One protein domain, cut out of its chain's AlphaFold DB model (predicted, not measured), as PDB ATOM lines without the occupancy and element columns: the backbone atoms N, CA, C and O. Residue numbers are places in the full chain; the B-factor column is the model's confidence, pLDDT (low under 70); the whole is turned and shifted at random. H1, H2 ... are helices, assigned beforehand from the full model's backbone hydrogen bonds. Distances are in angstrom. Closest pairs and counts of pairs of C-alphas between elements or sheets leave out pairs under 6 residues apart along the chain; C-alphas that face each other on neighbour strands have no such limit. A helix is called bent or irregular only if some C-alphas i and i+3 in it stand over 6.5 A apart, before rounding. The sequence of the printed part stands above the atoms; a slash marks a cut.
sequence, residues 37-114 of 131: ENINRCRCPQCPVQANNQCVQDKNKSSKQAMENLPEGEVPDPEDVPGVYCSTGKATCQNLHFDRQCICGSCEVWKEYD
ATOM      1  N   GLU A  37      47.633 -15.303 320.368       87.25
ATOM      2  CA  GLU A  37      47.489 -13.878 320.659       87.25
ATOM      3  C   GLU A  37      46.094 -13.547 321.216       87.25
ATOM      4  O   GLU A  37      45.976 -13.010 322.322       87.25
ATOM      5  N   ASN A  38      45.031 -13.925 320.502       85.56
ATOM      6  CA  ASN A  38      43.658 -13.635 320.920       85.56
ATOM      7  C   ASN A  38      43.274 -14.402 322.191       85.56
ATOM      8  O   ASN A  38      42.600 -13.843 323.060       85.56
ATOM      9  N   ILE A  39      43.733 -15.650 322.345       83.19
ATOM     10  CA  ILE A  39      43.510 -16.455 323.556       83.19
ATOM     11  C   ILE A  39      44.123 -15.767 324.782       83.19
ATOM     12  O   ILE A  39      43.451 -15.629 325.805       83.19
ATOM     13  N   ASN A  40      45.368 -15.294 324.680       81.88
ATOM     14  CA  ASN A  40      46.091 -14.674 325.793       81.88
ATOM     15  C   ASN A  40      45.568 -13.274 326.145       81.88
ATOM     16  O   ASN A  40      45.625 -12.859 327.304       81.88
ATOM     17  N   ARG A  41      45.050 -12.537 325.158       86.06
ATOM     18  CA  ARG A  41      44.486 -11.190 325.342       86.06
ATOM     19  C   ARG A  41      43.021 -11.218 325.789       86.06
ATOM     20  O   ARG A  41      42.496 -10.216 326.292       86.06
ATOM     21  N   CYS A  42      42.344 -12.357 325.645       80.81
ATOM     22  CA  CYS A  42      40.977 -12.519 326.113       80.81
ATOM     23  C   CYS A  42      40.875 -12.577 327.642       80.81
ATOM     24  O   CYS A  42      41.616 -13.268 328.334       80.81
ATOM     25  N   ARG A  43      39.877 -11.873 328.190       80.62
ATOM     26  CA  ARG A  43      39.585 -11.847 329.641       80.62
ATOM     27  C   ARG A  43      38.437 -12.767 330.043       80.62
ATOM     28  O   ARG A  43      37.974 -12.734 331.179       80.62
ATOM     29  N   CYS A  44      37.972 -13.596 329.119       78.56
ATOM     30  CA  CYS A  44      36.845 -14.499 329.308       78.56
ATOM     31  C   CYS A  44      36.987 -15.391 330.563       78.56
ATOM     32  O   CYS A  44      36.040 -15.408 331.357       78.56
ATOM     33  N   PRO A  45      38.165 -15.992 330.848       78.69
ATOM     34  CA  PRO A  45      38.394 -16.770 332.072       78.69
ATOM     35  C   PRO A  45      38.260 -15.990 333.384       78.69
ATOM     36  O   PRO A  45      38.111 -16.585 334.447       78.69
ATOM     37  N   GLN A  46      38.356 -14.660 333.325       82.56
ATOM     38  CA  GLN A  46      38.288 -13.765 334.481       82.56
ATOM     39  C   GLN A  46      36.857 -13.282 334.752       82.56
ATOM     40  O   GLN A  46      36.625 -12.541 335.706       82.56
ATOM     41  N   CYS A  47      35.884 -13.668 333.919       82.31
ATOM     42  CA  CYS A  47      34.510 -13.222 334.096       82.31
ATOM     43  C   CYS A  47      33.904 -13.804 335.389       82.31
ATOM     44  O   CYS A  47      33.980 -15.016 335.610       82.31
ATOM     45  N   PRO A  48      33.234 -12.982 336.219       85.56
ATOM     46  CA  PRO A  48      32.570 -13.434 337.443       85.56
ATOM     47  C   PRO A  48      31.622 -14.630 337.270       85.56
ATOM     48  O   PRO A  48      31.564 -15.475 338.167       85.56
ATOM     49  N   VAL A  49      30.939 -14.743 336.120       81.69
ATOM     50  CA  VAL A  49      30.087 -15.893 335.733       81.69
ATOM     51  C   VAL A  49      30.828 -17.237 335.784       81.69
ATOM     52  O   VAL A  49      30.221 -18.281 336.024       81.69
ATOM     53  N   GLN A  50      32.152 -17.208 335.609       82.00
ATOM     54  CA  GLN A  50      33.031 -18.372 335.570       82.00
ATOM     55  C   GLN A  50      33.867 -18.581 336.838       82.00
ATOM     56  O   GLN A  50      34.331 -19.693 337.078       82.00
ATOM     57  N   ALA A  51      34.047 -17.543 337.663       81.75
ATOM     58  CA  ALA A  51      35.047 -17.512 338.738       81.75
ATOM     59  C   ALA A  51      34.965 -18.694 339.727       81.75
ATOM     60  O   ALA A  51      35.986 -19.197 340.197       81.75
ATOM     61  N   ASN A  52      33.751 -19.168 340.010       82.38
ATOM     62  CA  ASN A  52      33.508 -20.220 341.001       82.38
ATOM     63  C   ASN A  52      33.131 -21.574 340.376       82.38
ATOM     64  O   ASN A  52      32.708 -22.476 341.095       82.38
ATOM     65  N   ASN A  53      33.256 -21.729 339.056       86.31
ATOM     66  CA  ASN A  53      32.895 -22.970 338.385       86.31
ATOM     67  C   ASN A  53      34.098 -23.925 338.302       86.31
ATOM     68  O   ASN A  53      35.127 -23.586 337.716       86.31
ATOM     69  N   GLN A  54      33.950 -25.134 338.850       90.25
ATOM     70  CA  GLN A  54      35.021 -26.134 338.898       90.25
ATOM     71  C   GLN A  54      35.530 -26.523 337.501       90.25
ATOM     72  O   GLN A  54      36.737 -26.537 337.279       90.25
ATOM     73  N   CYS A  55      34.628 -26.748 336.537       89.19
ATOM     74  CA  CYS A  55      35.014 -27.065 335.159       89.19
ATOM     75  C   CYS A  55      35.879 -25.953 334.557       89.19
ATOM     76  O   CYS A  55      36.889 -26.244 333.919       89.19
ATOM     77  N   VAL A  56      35.536 -24.683 334.802       86.94
ATOM     78  CA  VAL A  56      36.340 -23.563 334.299       86.94
ATOM     79  C   VAL A  56      37.709 -23.520 334.970       86.94
ATOM     80  O   VAL A  56      38.713 -23.316 334.293       86.94
ATOM     81  N   GLN A  57      37.784 -23.741 336.283       88.12
ATOM     82  CA  GLN A  57      39.064 -23.766 336.994       88.12
ATOM     83  C   GLN A  57      39.984 -24.883 336.484       88.12
ATOM     84  O   GLN A  57      41.178 -24.645 336.287       88.12
ATOM     85  N   ASP A  58      39.440 -26.069 336.225       90.31
ATOM     86  CA  ASP A  58      40.204 -27.212 335.723       90.31
ATOM     87  C   ASP A  58      40.634 -27.014 334.266       90.31
ATOM     88  O   ASP A  58      41.799 -27.242 333.921       90.31
ATOM     89  N   LYS A  59      39.738 -26.495 333.417       88.19
ATOM     90  CA  LYS A  59      40.063 -26.144 332.030       88.19
ATOM     91  C   LYS A  59      41.084 -25.011 331.935       88.19
ATOM     92  O   LYS A  59      41.988 -25.092 331.120       88.19
ATOM     93  N   ASN A  60      41.032 -24.004 332.807       85.56
ATOM     94  CA  ASN A  60      42.047 -22.943 332.857       85.56
ATOM     95  C   ASN A  60      43.439 -23.481 333.202       85.56
ATOM     96  O   ASN A  60      44.426 -23.101 332.572       85.56
ATOM     97  N   LYS A  61      43.527 -24.366 334.203       88.06
ATOM     98  CA  LYS A  61      44.800 -24.983 334.605       88.06
ATOM     99  C   LYS A  61      45.370 -25.849 333.483       88.06
ATOM    100  O   LYS A  61      46.535 -25.681 333.131       88.06
ATOM    101  N   SER A  62      44.549 -26.728 332.911       87.19
ATOM    102  CA  SER A  62      44.965 -27.624 331.823       87.19
ATOM    103  C   SER A  62      45.292 -26.867 330.536       87.19
ATOM    104  O   SER A  62      46.318 -27.149 329.932       87.19
ATOM    105  N   SER A  63      44.512 -25.848 330.166       84.25
ATOM    106  CA  SER A  63      44.793 -24.988 329.005       84.25
ATOM    107  C   SER A  63      46.140 -24.290 329.121       84.25
ATOM    108  O   SER A  63      46.902 -24.262 328.160       84.25
ATOM    109  N   LYS A  64      46.451 -23.742 330.303       84.12
ATOM    110  CA  LYS A  64      47.736 -23.081 330.541       84.12
ATOM    111  C   LYS A  64      48.898 -24.065 330.382       84.12
ATOM    112  O   LYS A  64      49.857 -23.762 329.687       84.12
ATOM    113  N   GLN A  65      48.776 -25.250 330.978       87.50
ATOM    114  CA  GLN A  65      49.782 -26.304 330.844       87.50
ATOM    115  C   GLN A  65      49.918 -26.788 329.397       87.50
ATOM    116  O   GLN A  65      51.028 -27.010 328.932       87.50
ATOM    117  N   ALA A  66      48.812 -26.949 328.670       86.19
ATOM    118  CA  ALA A  66      48.843 -27.355 327.271       86.19
ATOM    119  C   ALA A  66      49.563 -26.306 326.415       86.19
ATOM    120  O   ALA A  66      50.465 -26.658 325.665       86.19
ATOM    121  N   MET A  67      49.244 -25.022 326.599       85.19
ATOM    122  CA  MET A  67      49.897 -23.920 325.887       85.19
ATOM    123  C   MET A  67      51.412 -23.860 326.151       85.19
ATOM    124  O   MET A  67      52.175 -23.583 325.237       85.19
ATOM    125  N   GLU A  68      51.858 -24.156 327.377       87.75
ATOM    126  CA  GLU A  68      53.287 -24.213 327.736       87.75
ATOM    127  C   GLU A  68      54.042 -25.381 327.070       87.75
ATOM    128  O   GLU A  68      55.261 -25.319 326.935       87.75
ATOM    129  N   ASN A  69      53.336 -26.443 326.664       89.25
ATOM    130  CA  ASN A  69      53.927 -27.639 326.052       89.25
ATOM    131  C   ASN A  69      53.810 -27.670 324.520       89.25
ATOM    132  O   ASN A  69      54.360 -28.574 323.889       89.25
ATOM    133  N   LEU A  70      53.076 -26.730 323.923       87.12
ATOM    134  CA  LEU A  70      52.886 -26.654 322.480       87.12
ATOM    135  C   LEU A  70      54.014 -25.852 321.806       87.12
ATOM    136  O   LEU A  70      54.577 -24.942 322.420       87.12
ATOM    137  N   PRO A  71      54.352 -26.167 320.542       88.44
ATOM    138  CA  PRO A  71      55.235 -25.334 319.734       88.44
ATOM    139  C   PRO A  71      54.735 -23.889 319.622       88.44
ATOM    140  O   PRO A  71      53.537 -23.612 319.704       88.44
ATOM    141  N   GLU A  72      55.657 -22.957 319.385       83.50
ATOM    142  CA  GLU A  72      55.312 -21.548 319.195       83.50
ATOM    143  C   GLU A  72      54.307 -21.375 318.042       83.50
ATOM    144  O   GLU A  72      54.508 -21.876 316.935       83.50
ATOM    145  N   GLY A  73      53.213 -20.661 318.318       80.44
ATOM    146  CA  GLY A  73      52.129 -20.420 317.362       80.44
ATOM    147  C   GLY A  73      51.041 -21.498 317.331       80.44
ATOM    148  O   GLY A  73      49.990 -21.255 316.740       80.44
ATOM    149  N   GLU A  74      51.236 -22.644 317.988       86.56
ATOM    150  CA  GLU A  74      50.180 -23.645 318.165       86.56
ATOM    151  C   GLU A  74      49.294 -23.321 319.377       86.56
ATOM    152  O   GLU A  74      49.703 -22.640 320.320       86.56
ATOM    153  N   VAL A  75      48.045 -23.792 319.339       85.38
ATOM    154  CA  VAL A  75      47.053 -23.580 320.401       85.38
ATOM    155  C   VAL A  75      46.297 -24.876 320.700       85.38
ATOM    156  O   VAL A  75      46.087 -25.669 319.781       85.38
ATOM    157  N   PRO A  76      45.868 -25.114 321.955       83.88
ATOM    158  CA  PRO A  76      45.047 -26.272 322.298       83.88
ATOM    159  C   PRO A  76      43.672 -26.190 321.638       83.88
ATOM    160  O   PRO A  76      43.215 -25.096 321.301       83.88
ATOM    161  N   ASP A  77      42.975 -27.319 321.527       82.06
ATOM    162  CA  ASP A  77      41.651 -27.365 320.908       82.06
ATOM    163  C   ASP A  77      40.649 -26.399 321.586       82.06
ATOM    164  O   ASP A  77      40.639 -26.268 322.816       82.06
ATOM    165  N   PRO A  78      39.761 -25.729 320.818       76.50
ATOM    166  CA  PRO A  78      38.783 -24.777 321.360       76.50
ATOM    167  C   PRO A  78      37.876 -25.343 322.455       76.50
ATOM    168  O   PRO A  78      37.376 -24.599 323.298       76.50
ATOM    169  N   GLU A  79      37.634 -26.653 322.451       76.25
ATOM    170  CA  GLU A  79      36.820 -27.308 323.474       76.25
ATOM    171  C   GLU A  79      37.514 -27.330 324.838       76.25
ATOM    172  O   GLU A  79      36.845 -27.301 325.878       76.25
ATOM    173  N   ASP A  80      38.845 -27.326 324.851       76.38
ATOM    174  CA  ASP A  80      39.669 -27.373 326.053       76.38
ATOM    175  C   ASP A  80      39.940 -25.997 326.642       76.38
ATOM    176  O   ASP A  80      40.155 -25.887 327.851       76.38
ATOM    177  N   VAL A  81      39.815 -24.951 325.823       71.81
ATOM    178  CA  VAL A  81      40.140 -23.581 326.201       71.81
ATOM    179  C   VAL A  81      38.883 -22.779 326.540       71.81
ATOM    180  O   VAL A  81      38.095 -22.416 325.666       71.81
ATOM    181  N   PRO A  82      38.711 -22.363 327.805       66.44
ATOM    182  CA  PRO A  82      37.664 -21.418 328.178       66.44
ATOM    183  C   PRO A  82      38.036 -19.979 327.761       66.44
ATOM    184  O   PRO A  82      37.275 -19.049 327.987       66.44
ATOM    185  N   GLY A  83      39.215 -19.762 327.171       64.44
ATOM    186  CA  GLY A  83      39.806 -18.456 326.871       64.44
ATOM    187  C   GLY A  83      39.032 -17.585 325.882       64.44
ATOM    188  O   GLY A  83      39.080 -16.369 326.007       64.44
ATOM    189  N   VAL A  84      38.274 -18.169 324.952       62.88
ATOM    190  CA  VAL A  84      37.672 -17.425 323.827       62.88
ATOM    191  C   VAL A  84      36.149 -17.479 323.789       62.88
ATOM    192  O   VAL A  84      35.553 -17.051 322.810       62.88
ATOM    193  N   TYR A  85      35.461 -17.972 324.822       69.69
ATOM    194  CA  TYR A  85      34.001 -18.124 324.709       69.69
ATOM    195  C   TYR A  85      33.265 -16.793 324.478       69.69
ATOM    196  O   TYR A  85      32.162 -16.816 323.941       69.69
ATOM    197  N   CYS A  86      33.865 -15.644 324.827       67.38
ATOM    198  CA  CYS A  86      33.313 -14.334 324.484       67.38
ATOM    199  C   CYS A  86      33.364 -14.042 322.981       67.38
ATOM    200  O   CYS A  86      32.583 -13.244 322.507       67.38
ATOM    201  N   SER A  87      34.243 -14.655 322.198       66.62
ATOM    202  CA  SER A  87      34.191 -14.506 320.744       66.62
ATOM    203  C   SER A  87      33.328 -15.566 320.061       66.62
ATOM    204  O   SER A  87      32.872 -15.339 318.944       66.62
ATOM    205  N   THR A  88      33.071 -16.706 320.716       68.06
ATOM    206  CA  THR A  88      32.397 -17.862 320.091       68.06
ATOM    207  C   THR A  88      30.938 -18.074 320.506       68.06
ATOM    208  O   THR A  88      30.169 -18.690 319.778       68.06
ATOM    209  N   GLY A  89      30.524 -17.576 321.667       66.19
ATOM    210  CA  GLY A  89      29.117 -17.533 322.106       66.19
ATOM    211  C   GLY A  89      28.745 -18.669 323.018       66.19
ATOM    212  O   GLY A  89      27.622 -18.728 323.513       66.19
ATOM    213  N   LYS A  90      29.689 -19.579 323.234       71.81
ATOM    214  CA  LYS A  90      29.417 -20.882 323.796       71.81
ATOM    215  C   LYS A  90      30.421 -21.183 324.890       71.81
ATOM    216  O   LYS A  90      31.590 -21.452 324.629       71.81
ATOM    217  N   ALA A  91      29.939 -21.182 326.125       76.06
ATOM    218  CA  ALA A  91      30.673 -21.792 327.216       76.06
ATOM    219  C   ALA A  91      30.725 -23.316 327.018       76.06
ATOM    220  O   ALA A  91      29.709 -23.949 326.731       76.06
ATOM    221  N   THR A  92      31.904 -23.906 327.198       77.94
ATOM    222  CA  THR A  92      32.094 -25.367 327.195       77.94
ATOM    223  C   THR A  92      31.734 -25.989 328.547       77.94
ATOM    224  O   THR A  92      31.347 -27.153 328.618       77.94
ATOM    225  N   CYS A  93      31.805 -25.203 329.623       81.38
ATOM    226  CA  CYS A  93      31.410 -25.607 330.967       81.38
ATOM    227  C   CYS A  93      29.930 -25.329 331.247       81.38
ATOM    228  O   CYS A  93      29.400 -24.269 330.916       81.38
ATOM    229  N   GLN A  94      29.280 -26.275 331.924       81.81
ATOM    230  CA  GLN A  94      27.909 -26.142 332.423       81.81
ATOM    231  C   GLN A  94      27.884 -25.527 333.831       81.81
ATOM    232  O   GLN A  94      28.924 -25.411 334.480       81.81
ATOM    233  N   ASN A  95      26.688 -25.192 334.330       80.06
ATOM    234  CA  ASN A  95      26.463 -24.682 335.692       80.06
ATOM    235  C   ASN A  95      27.262 -23.408 336.006       80.06
ATOM    236  O   ASN A  95      27.841 -23.263 337.085       80.06
ATOM    237  N   LEU A  96      27.342 -22.496 335.037       80.12
ATOM    238  CA  LEU A  96      27.898 -21.174 335.290       80.12
ATOM    239  C   LEU A  96      26.942 -20.351 336.160       80.12
ATOM    240  O   LEU A  96      25.733 -20.583 336.194       80.12
ATOM    241  N   HIS A  97      27.499 -19.377 336.870       78.75
ATOM    242  CA  HIS A  97      26.747 -18.501 337.761       78.75
ATOM    243  C   HIS A  97      26.200 -17.310 336.980       78.75
ATOM    244  O   HIS A  97      26.759 -16.217 337.020       78.75
ATOM    245  N   PHE A  98      25.148 -17.552 336.200       76.62
ATOM    246  CA  PHE A  98      24.582 -16.581 335.258       76.62
ATOM    247  C   PHE A  98      23.915 -15.363 335.915       76.62
ATOM    248  O   PHE A  98      23.590 -14.392 335.240       76.62
ATOM    249  N   ASP A  99      23.762 -15.385 337.236       75.38
ATOM    250  CA  ASP A  99      23.441 -14.229 338.072       75.38
ATOM    251  C   ASP A  99      24.601 -13.218 338.176       75.38
ATOM    252  O   ASP A  99      24.436 -12.127 338.723       75.38
ATOM    253  N   ARG A 100      25.786 -13.560 337.651       78.12
ATOM    254  CA  ARG A 100      26.994 -12.736 337.702       78.12
ATOM    255  C   ARG A 100      27.332 -12.139 336.343       78.12
ATOM    256  O   ARG A 100      27.083 -12.719 335.291       78.12
ATOM    257  N   GLN A 101      27.964 -10.972 336.392       77.06
ATOM    258  CA  GLN A 101      28.285 -10.188 335.206       77.06
ATOM    259  C   GLN A 101      29.395 -10.811 334.361       77.06
ATOM    260  O   GLN A 101      30.276 -11.526 334.852       77.06
ATOM    261  N   CYS A 102      29.379 -10.441 333.085       78.56
ATOM    262  CA  CYS A 102      30.475 -10.659 332.167       78.56
ATOM    263  C   CYS A 102      31.180  -9.371 331.830       78.56
ATOM    264  O   CYS A 102      30.555  -8.360 331.542       78.56
ATOM    265  N   ILE A 103      32.503  -9.451 331.803       80.44
ATOM    266  CA  ILE A 103      33.368  -8.301 331.569       80.44
ATOM    267  C   ILE A 103      33.924  -8.305 330.141       80.44
ATOM    268  O   ILE A 103      34.997  -7.752 329.905       80.44
ATOM    269  N   CYS A 104      33.232  -8.929 329.176       78.69
ATOM    270  CA  CYS A 104      33.714  -9.046 327.795       78.69
ATOM    271  C   CYS A 104      33.987  -7.668 327.175       78.69
ATOM    272  O   CYS A 104      35.011  -7.502 326.530       78.69
ATOM    273  N   GLY A 105      33.174  -6.649 327.485       75.62
ATOM    274  CA  GLY A 105      33.398  -5.266 327.040       75.62
ATOM    275  C   GLY A 105      34.712  -4.641 327.533       75.62
ATOM    276  O   GLY A 105      35.176  -3.652 326.971       75.62
ATOM    277  N   SER A 106      35.353  -5.219 328.556       79.69
ATOM    278  CA  SER A 106      36.688  -4.808 329.019       79.69
ATOM    279  C   SER A 106      37.840  -5.494 328.272       79.69
ATOM    280  O   SER A 106      38.988  -5.079 328.422       79.69
ATOM    281  N   CYS A 107      37.559  -6.530 327.479       80.44
ATOM    282  CA  CYS A 107      38.553  -7.258 326.702       80.44
ATOM    283  C   CYS A 107      38.941  -6.471 325.441       80.44
ATOM    284  O   CYS A 107      38.080  -5.954 324.734       80.44
ATOM    285  N   GLU A 108      40.238  -6.390 325.149       85.38
ATOM    286  CA  GLU A 108      40.742  -5.705 323.951       85.38
ATOM    287  C   GLU A 108      40.284  -6.399 322.672       85.38
ATOM    288  O   GLU A 108      39.723  -5.743 321.804       85.38
ATOM    289  N   VAL A 109      40.400  -7.729 322.620       84.00
ATOM    290  CA  VAL A 109      39.922  -8.553 321.498       84.00
ATOM    291  C   VAL A 109      38.433  -8.305 321.236       84.00
ATOM    292  O   VAL A 109      38.005  -8.157 320.100       84.00
ATOM    293  N   TRP A 110      37.622  -8.162 322.286       80.12
ATOM    294  CA  TRP A 110      36.203  -7.845 322.116       80.12
ATOM    295  C   TRP A 110      35.968  -6.495 321.419       80.12
ATOM    296  O   TRP A 110      35.053  -6.367 320.605       80.12
ATOM    297  N   LYS A 111      36.786  -5.484 321.736       82.38
ATOM    298  CA  LYS A 111      36.694  -4.142 321.143       82.38
ATOM    299  C   LYS A 111      37.238  -4.104 319.719       82.38
ATOM    300  O   LYS A 111      36.613  -3.493 318.862       82.38
ATOM    301  N   GLU A 112      38.381  -4.741 319.477       87.56
ATOM    302  CA  GLU A 112      39.059  -4.754 318.173       87.56
ATOM    303  C   GLU A 112      38.205  -5.396 317.083       87.56
ATOM    304  O   GLU A 112      38.173  -4.909 315.957       87.56
ATOM    305  N   TYR A 113      37.463  -6.440 317.445       82.56
ATOM    306  CA  TYR A 113      36.586  -7.164 316.530       82.56
ATOM    307  C   TYR A 113      35.132  -6.662 316.547       82.56
ATOM    308  O   TYR A 113      34.249  -7.323 316.007       82.56
ATOM    309  N   ASP A 114      34.869  -5.512 317.182       80.75
ATOM    310  CA  ASP A 114      33.549  -4.878 317.304       80.75
ATOM    311  C   ASP A 114      32.415  -5.847 317.703       80.75
ATOM    312  O   ASP A 114      31.278  -5.791 317.223       80.75
TER     313      ASP A 114
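Overview. This is residues 37 to 114 of the 131 residues of the protein "DUF2769 domain-containing protein" of Methanosarcina sp (UniProt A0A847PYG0). Look for one long helix, H3, along one edge of a flat domain, with the short, uneven helix H4 near the middle and long loops making much of the rest. H4 meets the first part of H3, H1 packs on H4, and H5 lies at the far edge from H3; after H4 the loop of residues 89 to 107 swings out past H2 and returns to H5. The printed part has 78 residues, with five named helices in the order H1, H2, H3, H4, H5 and no named strand; the class is all helix, though under half of the residues, 37, are in named elements. The whole is compact, with a radius of gyration of the C-alphas of 12.2 A, and its C-alphas span 38 by 30 by 16 A.

Arrangement. Start at H3, residues 54 to 69, which touches H4, residues 82 to 88, with residues 56 to 60 alone. Their closest C-alphas are those of Lys 59 and Pro 82, 6.6 A apart, and their lines are about perpendicular at 80 degrees. H4 is irregular, C-alphas 83 and 86 being 8.1 A apart, and its line is a rough one. Next find H1, residues 37 to 41, which touches H4; the closest C-alphas, of Ile 39 and Gly 83, are 5.4 A apart. H5, residues 108 to 112, only just touches H1, with 3 pairs of C-alphas within 8 A, the closest those of Asn 38 and Val 109 at 6.3 A. H5 is close to H4 but not clearly touching, the closest C-alphas being those of Ser 87 and Trp 110 at 7.1 A. H2, residues 48 to 51, is close to H3 but not clearly touching, with the C-alphas of Gln 50 and Val 56 closest at 6.3 A. H1 and H3 are apart, and so are H3 and H5. In H1, H3 and H5 every O i to N i+4 pair is within hydrogen-bond range; in H4 it is 1 of 3, with 2 of 4 O i to N i+3 pairs in range, and H2 is too short for an O i to N i+4 pair.

Along the chain. Find C-alpha 54 at (35.021, -26.134, 338.898); from there H3 runs 22.9 A to C-alpha 69 at (53.927, -27.639, 326.052). H4 measures 10.3 A from C-alpha 82 to C-alpha 88. H1 begins at C-alpha 37, at (47.489, -13.878, 320.659), and is 6.2 A long; H2 is 4.9 A. H5 is 6.1 A long and ends at C-alpha 112, at (39.059, -4.754, 318.173).

Size, cuts and confidence. The two C-alphas farthest apart, those of Pro 71 and Asp 99, are 38.3 A apart. The printed part has no cut. The links from H3 to H4, 12 residues, and from H4 to H5, 19 residues, are long. The mean pLDDT of the printed part is 80.9, and residues 82 to 89, of which 82 to 88 belong to H4, are under 70.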